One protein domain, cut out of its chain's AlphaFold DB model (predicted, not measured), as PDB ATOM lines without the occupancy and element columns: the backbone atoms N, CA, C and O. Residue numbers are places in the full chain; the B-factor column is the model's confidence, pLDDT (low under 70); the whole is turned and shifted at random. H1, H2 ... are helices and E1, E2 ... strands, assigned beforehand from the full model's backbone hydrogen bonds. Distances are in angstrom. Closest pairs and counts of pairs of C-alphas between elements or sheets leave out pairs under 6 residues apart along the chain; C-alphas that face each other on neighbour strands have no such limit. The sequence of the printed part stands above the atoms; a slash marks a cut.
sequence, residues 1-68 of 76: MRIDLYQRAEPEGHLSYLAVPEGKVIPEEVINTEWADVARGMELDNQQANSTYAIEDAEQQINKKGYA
ATOM      1  N   MET A   1     100.204 136.871 173.456       89.56
ATOM      2  CA  MET A   1      99.793 137.392 172.120       89.56
ATOM      3  C   MET A   1      99.764 136.243 171.121       89.56
ATOM      4  O   MET A   1     100.357 135.222 171.434       89.56
ATOM      5  N   ARG A   2      99.088 136.365 169.969       93.06
ATOM      6  CA  ARG A   2      99.123 135.323 168.926       93.06
ATOM      7  C   ARG A   2     100.187 135.619 167.875       93.06
ATOM      8  O   ARG A   2     100.396 136.788 167.547       93.06
ATOM      9  N   ILE A   3     100.840 134.575 167.378       93.81
ATOM     10  CA  ILE A   3     101.890 134.650 166.361       93.81
ATOM     11  C   ILE A   3     101.633 133.662 165.217       93.81
ATOM     12  O   ILE A   3     101.015 132.613 165.399       93.81
ATOM     13  N   ASP A   4     102.161 133.999 164.052       94.00
ATOM     14  CA  ASP A   4     102.401 133.109 162.933       94.00
ATOM     15  C   ASP A   4     103.872 132.669 162.986       94.00
ATOM     16  O   ASP A   4     104.788 133.495 163.086       94.00
ATOM     17  N   LEU A   5     104.090 131.356 162.994       92.44
ATOM     18  CA  LEU A   5     105.393 130.718 163.092       92.44
ATOM     19  C   LEU A   5     105.805 130.164 161.732       92.44
ATOM     20  O   LEU A   5     105.089 129.380 161.103       92.44
ATOM     21  N   TYR A   6     107.018 130.515 161.341       92.50
ATOM     22  CA  TYR A   6     107.661 130.075 160.123       92.50
ATOM     23  C   TYR A   6     108.994 129.393 160.428       92.50
ATOM     24  O   TYR A   6     109.630 129.680 161.443       92.50
ATOM     25  N   GLN A   7     109.436 128.512 159.537       91.19
ATOM     26  CA  GLN A   7     110.745 127.869 159.600       91.19
ATOM     27  C   GLN A   7     111.491 128.017 158.282       91.19
ATOM     28  O   GLN A   7     110.881 128.155 157.226       91.19
ATOM     29  N   ARG A   8     112.813 127.926 158.327       89.00
ATOM     30  CA  ARG A   8     113.645 127.780 157.134       89.00
ATOM     31  C   ARG A   8     114.755 126.779 157.389       89.00
ATOM     32  O   ARG A   8     115.232 126.659 158.516       89.00
ATOM     33  N   ALA A   9     115.195 126.121 156.325       86.19
ATOM     34  CA  ALA A   9     116.443 125.374 156.334       86.19
ATOM     35  C   ALA A   9     117.613 126.323 156.058       86.19
ATOM     36  O   ALA A   9     117.560 127.135 155.134       86.19
ATOM     37  N   GLU A  10     118.668 126.216 156.854       81.50
ATOM     38  CA  GLU A  10     119.926 126.926 156.642       81.50
ATOM     39  C   GLU A  10     120.941 126.028 155.923       81.50
ATOM     40  O   GLU A  10     120.890 124.801 156.061       81.50
ATOM     41  N   PRO A  11     121.887 126.618 155.164       70.19
ATOM     42  CA  PRO A  11     122.859 125.878 154.349       70.19
ATOM     43  C   PRO A  11     123.783 124.925 155.131       70.19
ATOM     44  O   PRO A  11     124.469 124.113 154.519       70.19
ATOM     45  N   GLU A  12     123.766 124.966 156.464       70.88
ATOM     46  CA  GLU A  12     124.550 124.099 157.351       70.88
ATOM     47  C   GLU A  12     123.702 123.015 158.051       70.88
ATOM     48  O   GLU A  12     124.150 122.368 158.993       70.88
ATOM     49  N   GLY A  13     122.463 122.790 157.594       73.31
ATOM     50  CA  GLY A  13     121.557 121.784 158.166       73.31
ATOM     51  C   GLY A  13     120.862 122.229 159.455       73.31
ATOM     52  O   GLY A  13     120.184 121.429 160.101       73.31
ATOM     53  N   HIS A  14     120.999 123.504 159.820       78.75
ATOM     54  CA  HIS A  14     120.252 124.117 160.910       78.75
ATOM     55  C   HIS A  14     118.855 124.541 160.447       78.75
ATOM     56  O   HIS A  14     118.625 124.811 159.269       78.75
ATOM     57  N   LEU A  15     117.915 124.600 161.391       85.62
ATOM     58  CA  LEU A  15     116.589 125.161 161.165       85.62
ATOM     59  C   LEU A  15     116.492 126.486 161.904       85.62
ATOM     60  O   LEU A  15     116.679 126.520 163.122       85.62
ATOM     61  N   SER A  16     116.170 127.559 161.183       88.56
ATOM     62  CA  SER A  16     115.789 128.814 161.827       88.56
ATOM     63  C   SER A  16     114.281 128.901 161.945       88.56
ATOM     64  O   SER A  16     113.563 128.534 161.018       88.56
ATOM     65  N   TYR A  17     113.812 129.465 163.052       91.81
ATOM     66  CA  TYR A  17     112.400 129.752 163.273       91.81
ATOM     67  C   TYR A  17     112.167 131.251 163.365       91.81
ATOM     68  O   TYR A  17     112.967 131.964 163.973       91.81
ATOM     69  N   LEU A  18     111.066 131.713 162.783       92.06
ATOM     70  CA  LEU A  18     110.621 133.098 162.772       92.06
ATOM     71  C   LEU A  18     109.189 133.161 163.302       92.06
ATOM     72  O   LEU A  18     108.289 132.546 162.746       92.06
ATOM     73  N   ALA A  19     108.976 133.933 164.357       93.12
ATOM     74  CA  ALA A  19     107.682 134.223 164.947       93.12
ATOM     75  C   ALA A  19     107.288 135.675 164.657       93.12
ATOM     76  O   ALA A  19     107.973 136.618 165.060       93.12
ATOM     77  N   VAL A  20     106.159 135.864 163.987       93.38
ATOM     78  CA  VAL A  20     105.607 137.180 163.637       93.38
ATOM     79  C   VAL A  20     104.239 137.318 164.300       93.38
ATOM     80  O   VAL A  20     103.509 136.339 164.329       93.38
ATOM     81  N   PRO A  21     103.841 138.471 164.858       94.06
ATOM     82  CA  PRO A  21     102.498 138.628 165.408       94.06
ATOM     83  C   PRO A  21     101.424 138.328 164.360       94.06
ATOM     84  O   PRO A  21     101.560 138.739 163.210       94.06
ATOM     85  N   GLU A  22     100.353 137.652 164.776       93.12
ATOM     86  CA  GLU A  22      99.260 137.225 163.892       93.12
ATOM     87  C   GLU A  22      98.780 138.380 162.999       93.12
ATOM     88  O   GLU A  22      98.425 139.462 163.483       93.12
ATOM     89  N   GLY A  23      98.784 138.150 161.684       85.25
ATOM     90  CA  GLY A  23      98.315 139.130 160.699       85.25
ATOM     91  C   GLY A  23      99.256 140.318 160.460       85.25
ATOM     92  O   GLY A  23      98.873 141.269 159.770       85.25
ATOM     93  N   LYS A  24     100.481 140.297 161.000       88.75
ATOM     94  CA  LYS A  24     101.553 141.218 160.601       88.75
ATOM     95  C   LYS A  24     102.326 140.653 159.412       88.75
ATOM     96  O   LYS A  24     102.433 139.448 159.220       88.75
ATOM     97  N   VAL A  25     102.870 141.559 158.603       85.44
ATOM     98  CA  VAL A  25     103.751 141.191 157.492       85.44
ATOM     99  C   VAL A  25     105.132 140.808 158.015       85.44
ATOM    100  O   VAL A  25     105.625 141.402 158.977       85.44
ATOM    101  N   ILE A  26     105.757 139.833 157.356       84.31
ATOM    102  CA  ILE A  26     107.160 139.494 157.589       84.31
ATOM    103  C   ILE A  26     108.013 140.727 157.223       84.31
ATOM    104  O   ILE A  26     107.833 141.276 156.133       84.31
ATOM    105  N   PRO A  27     108.918 141.181 158.105       81.44
ATOM    106  CA  PRO A  27     109.774 142.335 157.841       81.44
ATOM    107  C   PRO A  27     110.647 142.145 156.597       81.44
ATOM    108  O   PRO A  27     111.164 141.053 156.363       81.44
ATOM    109  N   GLU A  28     110.902 143.222 155.848       79.06
ATOM    110  CA  GLU A  28     111.706 143.179 154.613       79.06
ATOM    111  C   GLU A  28     113.141 142.671 154.838       79.06
ATOM    112  O   GLU A  28     113.724 141.999 153.988       79.06
ATOM    113  N   GLU A  29     113.695 142.923 156.022       74.56
ATOM    114  CA  GLU A  29     115.010 142.427 156.444       74.56
ATOM    115  C   GLU A  29     115.111 140.893 156.457       74.56
ATOM    116  O   GLU A  29     116.195 140.351 156.248       74.56
ATOM    117  N   VAL A  30     113.991 140.188 156.638       78.12
ATOM    118  CA  VAL A  30     113.938 138.717 156.664       78.12
ATOM    119  C   VAL A  30     113.050 138.120 155.566       78.12
ATOM    120  O   VAL A  30     113.143 136.918 155.323       78.12
ATOM    121  N   ILE A  31     112.257 138.924 154.845       78.25
ATOM    122  CA  ILE A  31     111.376 138.463 153.753       78.25
ATOM    123  C   ILE A  31     112.144 137.919 152.544       78.25
ATOM    124  O   ILE A  31     111.605 137.137 151.771       78.25
ATOM    125  N   ASN A  32     113.417 138.299 152.397       76.06
ATOM    126  CA  ASN A  32     114.302 137.801 151.342       76.06
ATOM    127  C   ASN A  32     114.646 136.308 151.499       76.06
ATOM    128  O   ASN A  32     115.378 135.761 150.678       76.06
ATOM    129  N   THR A  33     114.148 135.657 152.554       80.31
ATOM    130  CA  THR A  33     114.309 134.221 152.758       80.31
ATOM    131  C   THR A  33     113.010 133.474 152.492       80.31
ATOM    132  O   THR A  33     111.930 133.935 152.859       80.31
ATOM    133  N   GLU A  34     113.123 132.284 151.911       83.69
ATOM    134  CA  GLU A  34     112.005 131.356 151.755       83.69
ATOM    135  C   GLU A  34     111.644 130.737 153.111       83.69
ATOM    136  O   GLU A  34     112.257 129.779 153.581       83.69
ATOM    137  N   TRP A  35     110.651 131.334 153.762       89.31
ATOM    138  CA  TRP A  35     110.073 130.852 155.006       89.31
ATOM    139  C   TRP A  35     108.926 129.875 154.720       89.31
ATOM    140  O   TRP A  35     107.976 130.204 154.009       89.31
ATOM    141  N   ALA A  36     108.991 128.682 155.304       90.62
ATOM    142  CA  ALA A  36     107.924 127.691 155.289       90.62
ATOM    143  C   ALA A  36     106.975 127.898 156.477       90.62
ATOM    144  O   ALA A  36     107.413 128.094 157.610       90.62
ATOM    145  N   ASP A  37     105.672 127.831 156.219       91.12
ATOM    146  CA  ASP A  37     104.631 127.946 157.242       91.12
ATOM    147  C   ASP A  37     104.661 126.738 158.191       91.12
ATOM    148  O   ASP A  37     104.674 125.593 157.737       91.12
ATOM    149  N   VAL A  38     104.691 126.987 159.502       91.88
ATOM    150  CA  VAL A  38     104.663 125.930 160.531       91.88
ATOM    151  C   VAL A  38     103.336 125.932 161.264       91.88
ATOM    152  O   VAL A  38     102.706 124.887 161.422       91.88
ATOM    153  N   ALA A  39     102.926 127.106 161.732       91.25
ATOM    154  CA  ALA A  39     101.690 127.303 162.466       91.25
ATOM    155  C   ALA A  39     101.224 128.750 162.309       91.25
ATOM    156  O   ALA A  39     102.041 129.662 162.224       91.25
ATOM    157  N   ARG A  40      99.909 128.971 162.335       91.88
ATOM    158  CA  ARG A  40      99.313 130.311 162.303       91.88
ATOM    159  C   ARG A  40      98.387 130.542 163.477       91.88
ATOM    160  O   ARG A  40      97.700 129.615 163.906       91.88
ATOM    161  N   GLY A  41      98.361 131.775 163.972       92.00
ATOM    162  CA  GLY A  41      97.522 132.181 165.097       92.00
ATOM    163  C   GLY A  41      97.763 131.381 166.381       92.00
ATOM    164  O   GLY A  41      96.834 131.183 167.168       92.00
ATOM    165  N   MET A  42      98.987 130.892 166.599       91.44
ATOM    166  CA  MET A  42      99.332 130.157 167.817       91.44
ATOM    167  C   MET A  42      99.559 131.121 168.981       91.44
ATOM    168  O   MET A  42     100.031 132.243 168.789       91.44
ATOM    169  N   GLU A  43      99.230 130.699 170.200       91.94
ATOM    170  CA  GLU A  43      99.545 131.493 171.384       91.94
ATOM    171  C   GLU A  43     101.060 131.506 171.611       91.94
ATOM    172  O   GLU A  43     101.709 130.461 171.636       91.94
ATOM    173  N   LEU A  44     101.630 132.704 171.742       88.75
ATOM    174  CA  LEU A  44     103.033 132.860 172.080       88.75
ATOM    175  C   LEU A  44     103.237 132.543 173.559       88.75
ATOM    176  O   LEU A  44     102.899 133.362 174.415       88.75
ATOM    177  N   ASP A  45     103.859 131.401 173.820       90.19
ATOM    178  CA  ASP A  45     104.438 131.059 175.111       90.19
ATOM    179  C   ASP A  45     105.965 131.161 175.026       90.19
ATOM    180  O   ASP A  45     106.610 130.453 174.254       90.19
ATOM    181  N   ASN A  46     106.557 132.068 175.802       85.06
ATOM    182  CA  ASN A  46     107.992 132.363 175.746       85.06
ATOM    183  C   ASN A  46     108.861 131.148 176.127       85.06
ATOM    184  O   ASN A  46     109.941 130.941 175.573       85.06
ATOM    185  N   GLN A  47     108.384 130.321 177.061       86.62
ATOM    186  CA  GLN A  47     109.106 129.136 177.519       86.62
ATOM    187  C   GLN A  47     109.119 128.038 176.443       86.62
ATOM    188  O   GLN A  47     110.160 127.423 176.196       86.62
ATOM    189  N   GLN A  48     107.984 127.822 175.776       87.31
ATOM    190  CA  GLN A  48     107.839 126.933 174.627       87.31
ATOM    191  C   GLN A  48     108.619 127.464 173.425       87.31
ATOM    192  O   GLN A  48     109.322 126.695 172.776       87.31
ATOM    193  N   ALA A  49     108.565 128.770 173.157       86.94
ATOM    194  CA  ALA A  49     109.305 129.398 172.069       86.94
ATOM    195  C   ALA A  49     110.814 129.144 172.191       86.94
ATOM    196  O   ALA A  49     111.459 128.740 171.221       86.94
ATOM    197  N   ASN A  50     111.353 129.278 173.402       88.00
ATOM    198  CA  ASN A  50     112.747 128.964 173.682       88.00
ATOM    199  C   ASN A  50     113.033 127.452 173.610       88.00
ATOM    200  O   ASN A  50     113.942 127.021 172.909       88.00
ATOM    201  N   SER A  51     112.237 126.618 174.284       86.19
ATOM    202  CA  SER A  51     112.541 125.182 174.402       86.19
ATOM    203  C   SER A  51     112.322 124.395 173.106       86.19
ATOM    204  O   SER A  51     113.030 123.427 172.848       86.19
ATOM    205  N   THR A  52     111.325 124.773 172.304       88.00
ATOM    206  CA  THR A  52     110.931 124.048 171.087       88.00
ATOM    207  C   THR A  52     111.563 124.645 169.834       88.00
ATOM    208  O   THR A  52     111.959 123.899 168.942       88.00
ATOM    209  N   TYR A  53     111.676 125.973 169.766       87.69
ATOM    210  CA  TYR A  53     112.093 126.684 168.554       87.69
ATOM    211  C   TYR A  53     113.391 127.484 168.737       87.69
ATOM    212  O   TYR A  53     113.807 128.187 167.816       87.69
ATOM    213  N   ALA A  54     114.032 127.401 169.911       89.06
ATOM    214  CA  ALA A  54     115.237 128.161 170.252       89.06
ATOM    215  C   ALA A  54     115.081 129.678 170.018       89.06
ATOM    216  O   ALA A  54     116.029 130.372 169.642       89.06
ATOM    217  N   ILE A  55     113.862 130.196 170.190       89.94
ATOM    218  CA  ILE A  55     113.569 131.627 170.119       89.94
ATOM    219  C   ILE A  55     113.640 132.180 171.542       89.94
ATOM    220  O   ILE A  55     112.664 132.152 172.292       89.94
ATOM    221  N   GLU A  56     114.817 132.668 171.921       89.25
ATOM    222  CA  GLU A  56     115.039 133.312 173.217       89.25
ATOM    223  C   GLU A  56     114.327 134.670 173.276       89.25
ATOM    224  O   GLU A  56     114.356 135.437 172.311       89.25
ATOM    225  N   ASP A  57     113.704 134.996 174.414       89.00
ATOM    226  CA  ASP A  57     113.088 136.312 174.647       89.00
ATOM    227  C   ASP A  57     112.112 136.746 173.525       89.00
ATOM    228  O   ASP A  57     112.063 137.918 173.134       89.00
ATOM    229  N   ALA A  58     111.318 135.811 172.986       90.75
ATOM    230  CA  ALA A  58     110.437 136.040 171.841       90.75
ATOM    231  C   ALA A  58     109.524 137.263 172.028       90.75
ATOM    232  O   ALA A  58     109.422 138.112 171.141       90.75
ATOM    233  N   GLU A  59     108.919 137.418 173.211       90.50
ATOM    234  CA  GLU A  59     108.094 138.597 173.511       90.50
ATOM    235  C   GLU A  59     108.887 139.908 173.427       90.50
ATOM    236  O   GLU A  59     108.391 140.895 172.884       90.50
ATOM    237  N   GLN A  60     110.121 139.944 173.932       91.00
ATOM    238  CA  GLN A  60     110.954 141.145 173.882       91.00
ATOM    239  C   GLN A  60     111.447 141.455 172.473       91.00
ATOM    240  O   GLN A  60     111.476 142.625 172.084       91.00
ATOM    241  N   GLN A  61     111.816 140.435 171.698       91.31
ATOM    242  CA  GLN A  61     112.178 140.618 170.297       91.31
ATOM    243  C   GLN A  61     110.998 141.199 169.509       91.31
ATOM    244  O   GLN A  61     111.159 142.224 168.842       91.31
ATOM    245  N   ILE A  62     109.798 140.629 169.682       91.12
ATOM    246  CA  ILE A  62     108.574 141.113 169.038       91.12
ATOM    247  C   ILE A  62     108.266 142.554 169.447       91.12
ATOM    248  O   ILE A  62     107.977 143.377 168.582       91.12
ATOM    249  N   ASN A  63     108.379 142.902 170.729       90.31
ATOM    250  CA  ASN A  63     108.142 144.276 171.179       90.31
ATOM    251  C   ASN A  63     109.157 145.284 170.609       90.31
ATOM    252  O   ASN A  63     108.807 146.442 170.394       90.31
ATOM    253  N   LYS A  64     110.407 144.872 170.360       89.69
ATOM    254  CA  LYS A  64     111.469 145.762 169.856       89.69
ATOM    255  C   LYS A  64     111.501 145.884 168.334       89.69
ATOM    256  O   LYS A  64     111.737 146.973 167.825       89.69
ATOM    257  N   LYS A  65     111.330 144.769 167.622       88.81
ATOM    258  CA  LYS A  65     111.520 144.669 166.166       88.81
ATOM    259  C   LYS A  65     110.221 144.417 165.400       88.81
ATOM    260  O   LYS A  65     110.181 144.594 164.190       88.81
ATOM    261  N   GLY A  66     109.169 143.971 166.085       89.75
ATOM    262  CA  GLY A  66     107.922 143.514 165.469       89.75
ATOM    263  C   GLY A  66     107.902 142.028 165.104       89.75
ATOM    264  O   GLY A  66     106.896 141.561 164.586       89.75
ATOM    265  N   TYR A  67     108.974 141.281 165.383       91.81
ATOM    266  CA  TYR A  67     109.089 139.837 165.167       91.81
ATOM    267  C   TYR A  67     110.131 139.234 166.126       91.81
ATOM    268  O   TYR A  67     110.940 139.964 166.703       91.81
ATOM    269  N   ALA A  68     110.135 137.913 166.279       91.88
ATOM    270  CA  ALA A  68     111.183 137.163 166.962       91.88
ATOM    271  C   ALA A  68     111.764 136.103 166.036       91.88
ATOM    272  O   ALA A  68     111.044 135.501 165.248       91.88
TER     273      ALA A  68
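Overview. This is residues 1 to 68 of the 76 residues of an uncharacterized protein of Oxalobacteraceae bacterium IMCC9480 (UniProt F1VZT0). A small, strongly twisted sheet of three strands has two short helices, H2 and H3, that graze it next to its edge strand E2 and meet each other near their first residues, about perpendicular. The hairpin of E1 and E2 runs along the longest axis, and the small helix H1 lies off the sheet in the connection from E2 to E3. The printed part has 68 residues, with three named strands and three named helices in the order E1, E2, H1, E3, H2, H3; the sheet runs E2, E1, E3, antiparallel throughout, and the class is mixed, helices and strands. The whole is compact, with a radius of gyration of the C-alphas of 11.1 A and spans of 31 by 25 by 20 A.

Arrangement. E1, residues 2 to 9, is the inner strand. It forms a hairpin with E2, residues 15 to 21, antiparallel at 157 degrees, with N 6 and O 18 within hydrogen-bond range at 2.8 A. H1, residues 28 to 31, is not on the sheet, with 1 pair of C-alphas within 10 A. E3, residues 36 to 43, is the other edge strand, antiparallel to E1 at 157 degrees, with N 5 and O 39 within hydrogen-bond range at 2.8 A. E2, H1 and E3 form a split strand-helix-strand unit, two strands running the same way with E1 between them, and its crossover is right-handed. H2, residues 46 to 53, is on the sheet but only grazes it with residues 49 to 53; its closest C-alphas to E2 are those of Tyr 53 and Tyr 17, 6.1 A apart. H3, residues 58 to 65, also only grazes the sheet; the C-alphas of Ile 62 and Val 20 are its closest to E2, at 7.3 A. H2 and H3 touch, about perpendicular at 84 degrees, with the C-alphas of Asn 46 and Ala 58 closest at 5.9 A. H1 is apart from both. Each O i to N i+4 pair in H2 and H3 is within hydrogen-bond range; H1 is too short for such a pair, and its one O i to N i+3 pair is out of range.

Along the chain. E1 begins at C-alpha 2, (99.123, 135.323, 168.926), and is 23.6 A long. E2 is 19.9 A long and H1 4.8 A. E3 is 18.5 A long from C-alpha 36, (107.924, 127.691, 155.289), and bends by 52 degrees at residue 40. H2 measures 10.0 A, and H3 10.4 A, ending at C-alpha 65, (111.520, 144.669, 166.166).

Size, cuts and confidence. The C-alphas of Met 1 and Glu 12 are the two farthest apart, at 31.7 A. The printed part has no cut and no long link. Its mean pLDDT is 87.6, and no printed residue is under 70.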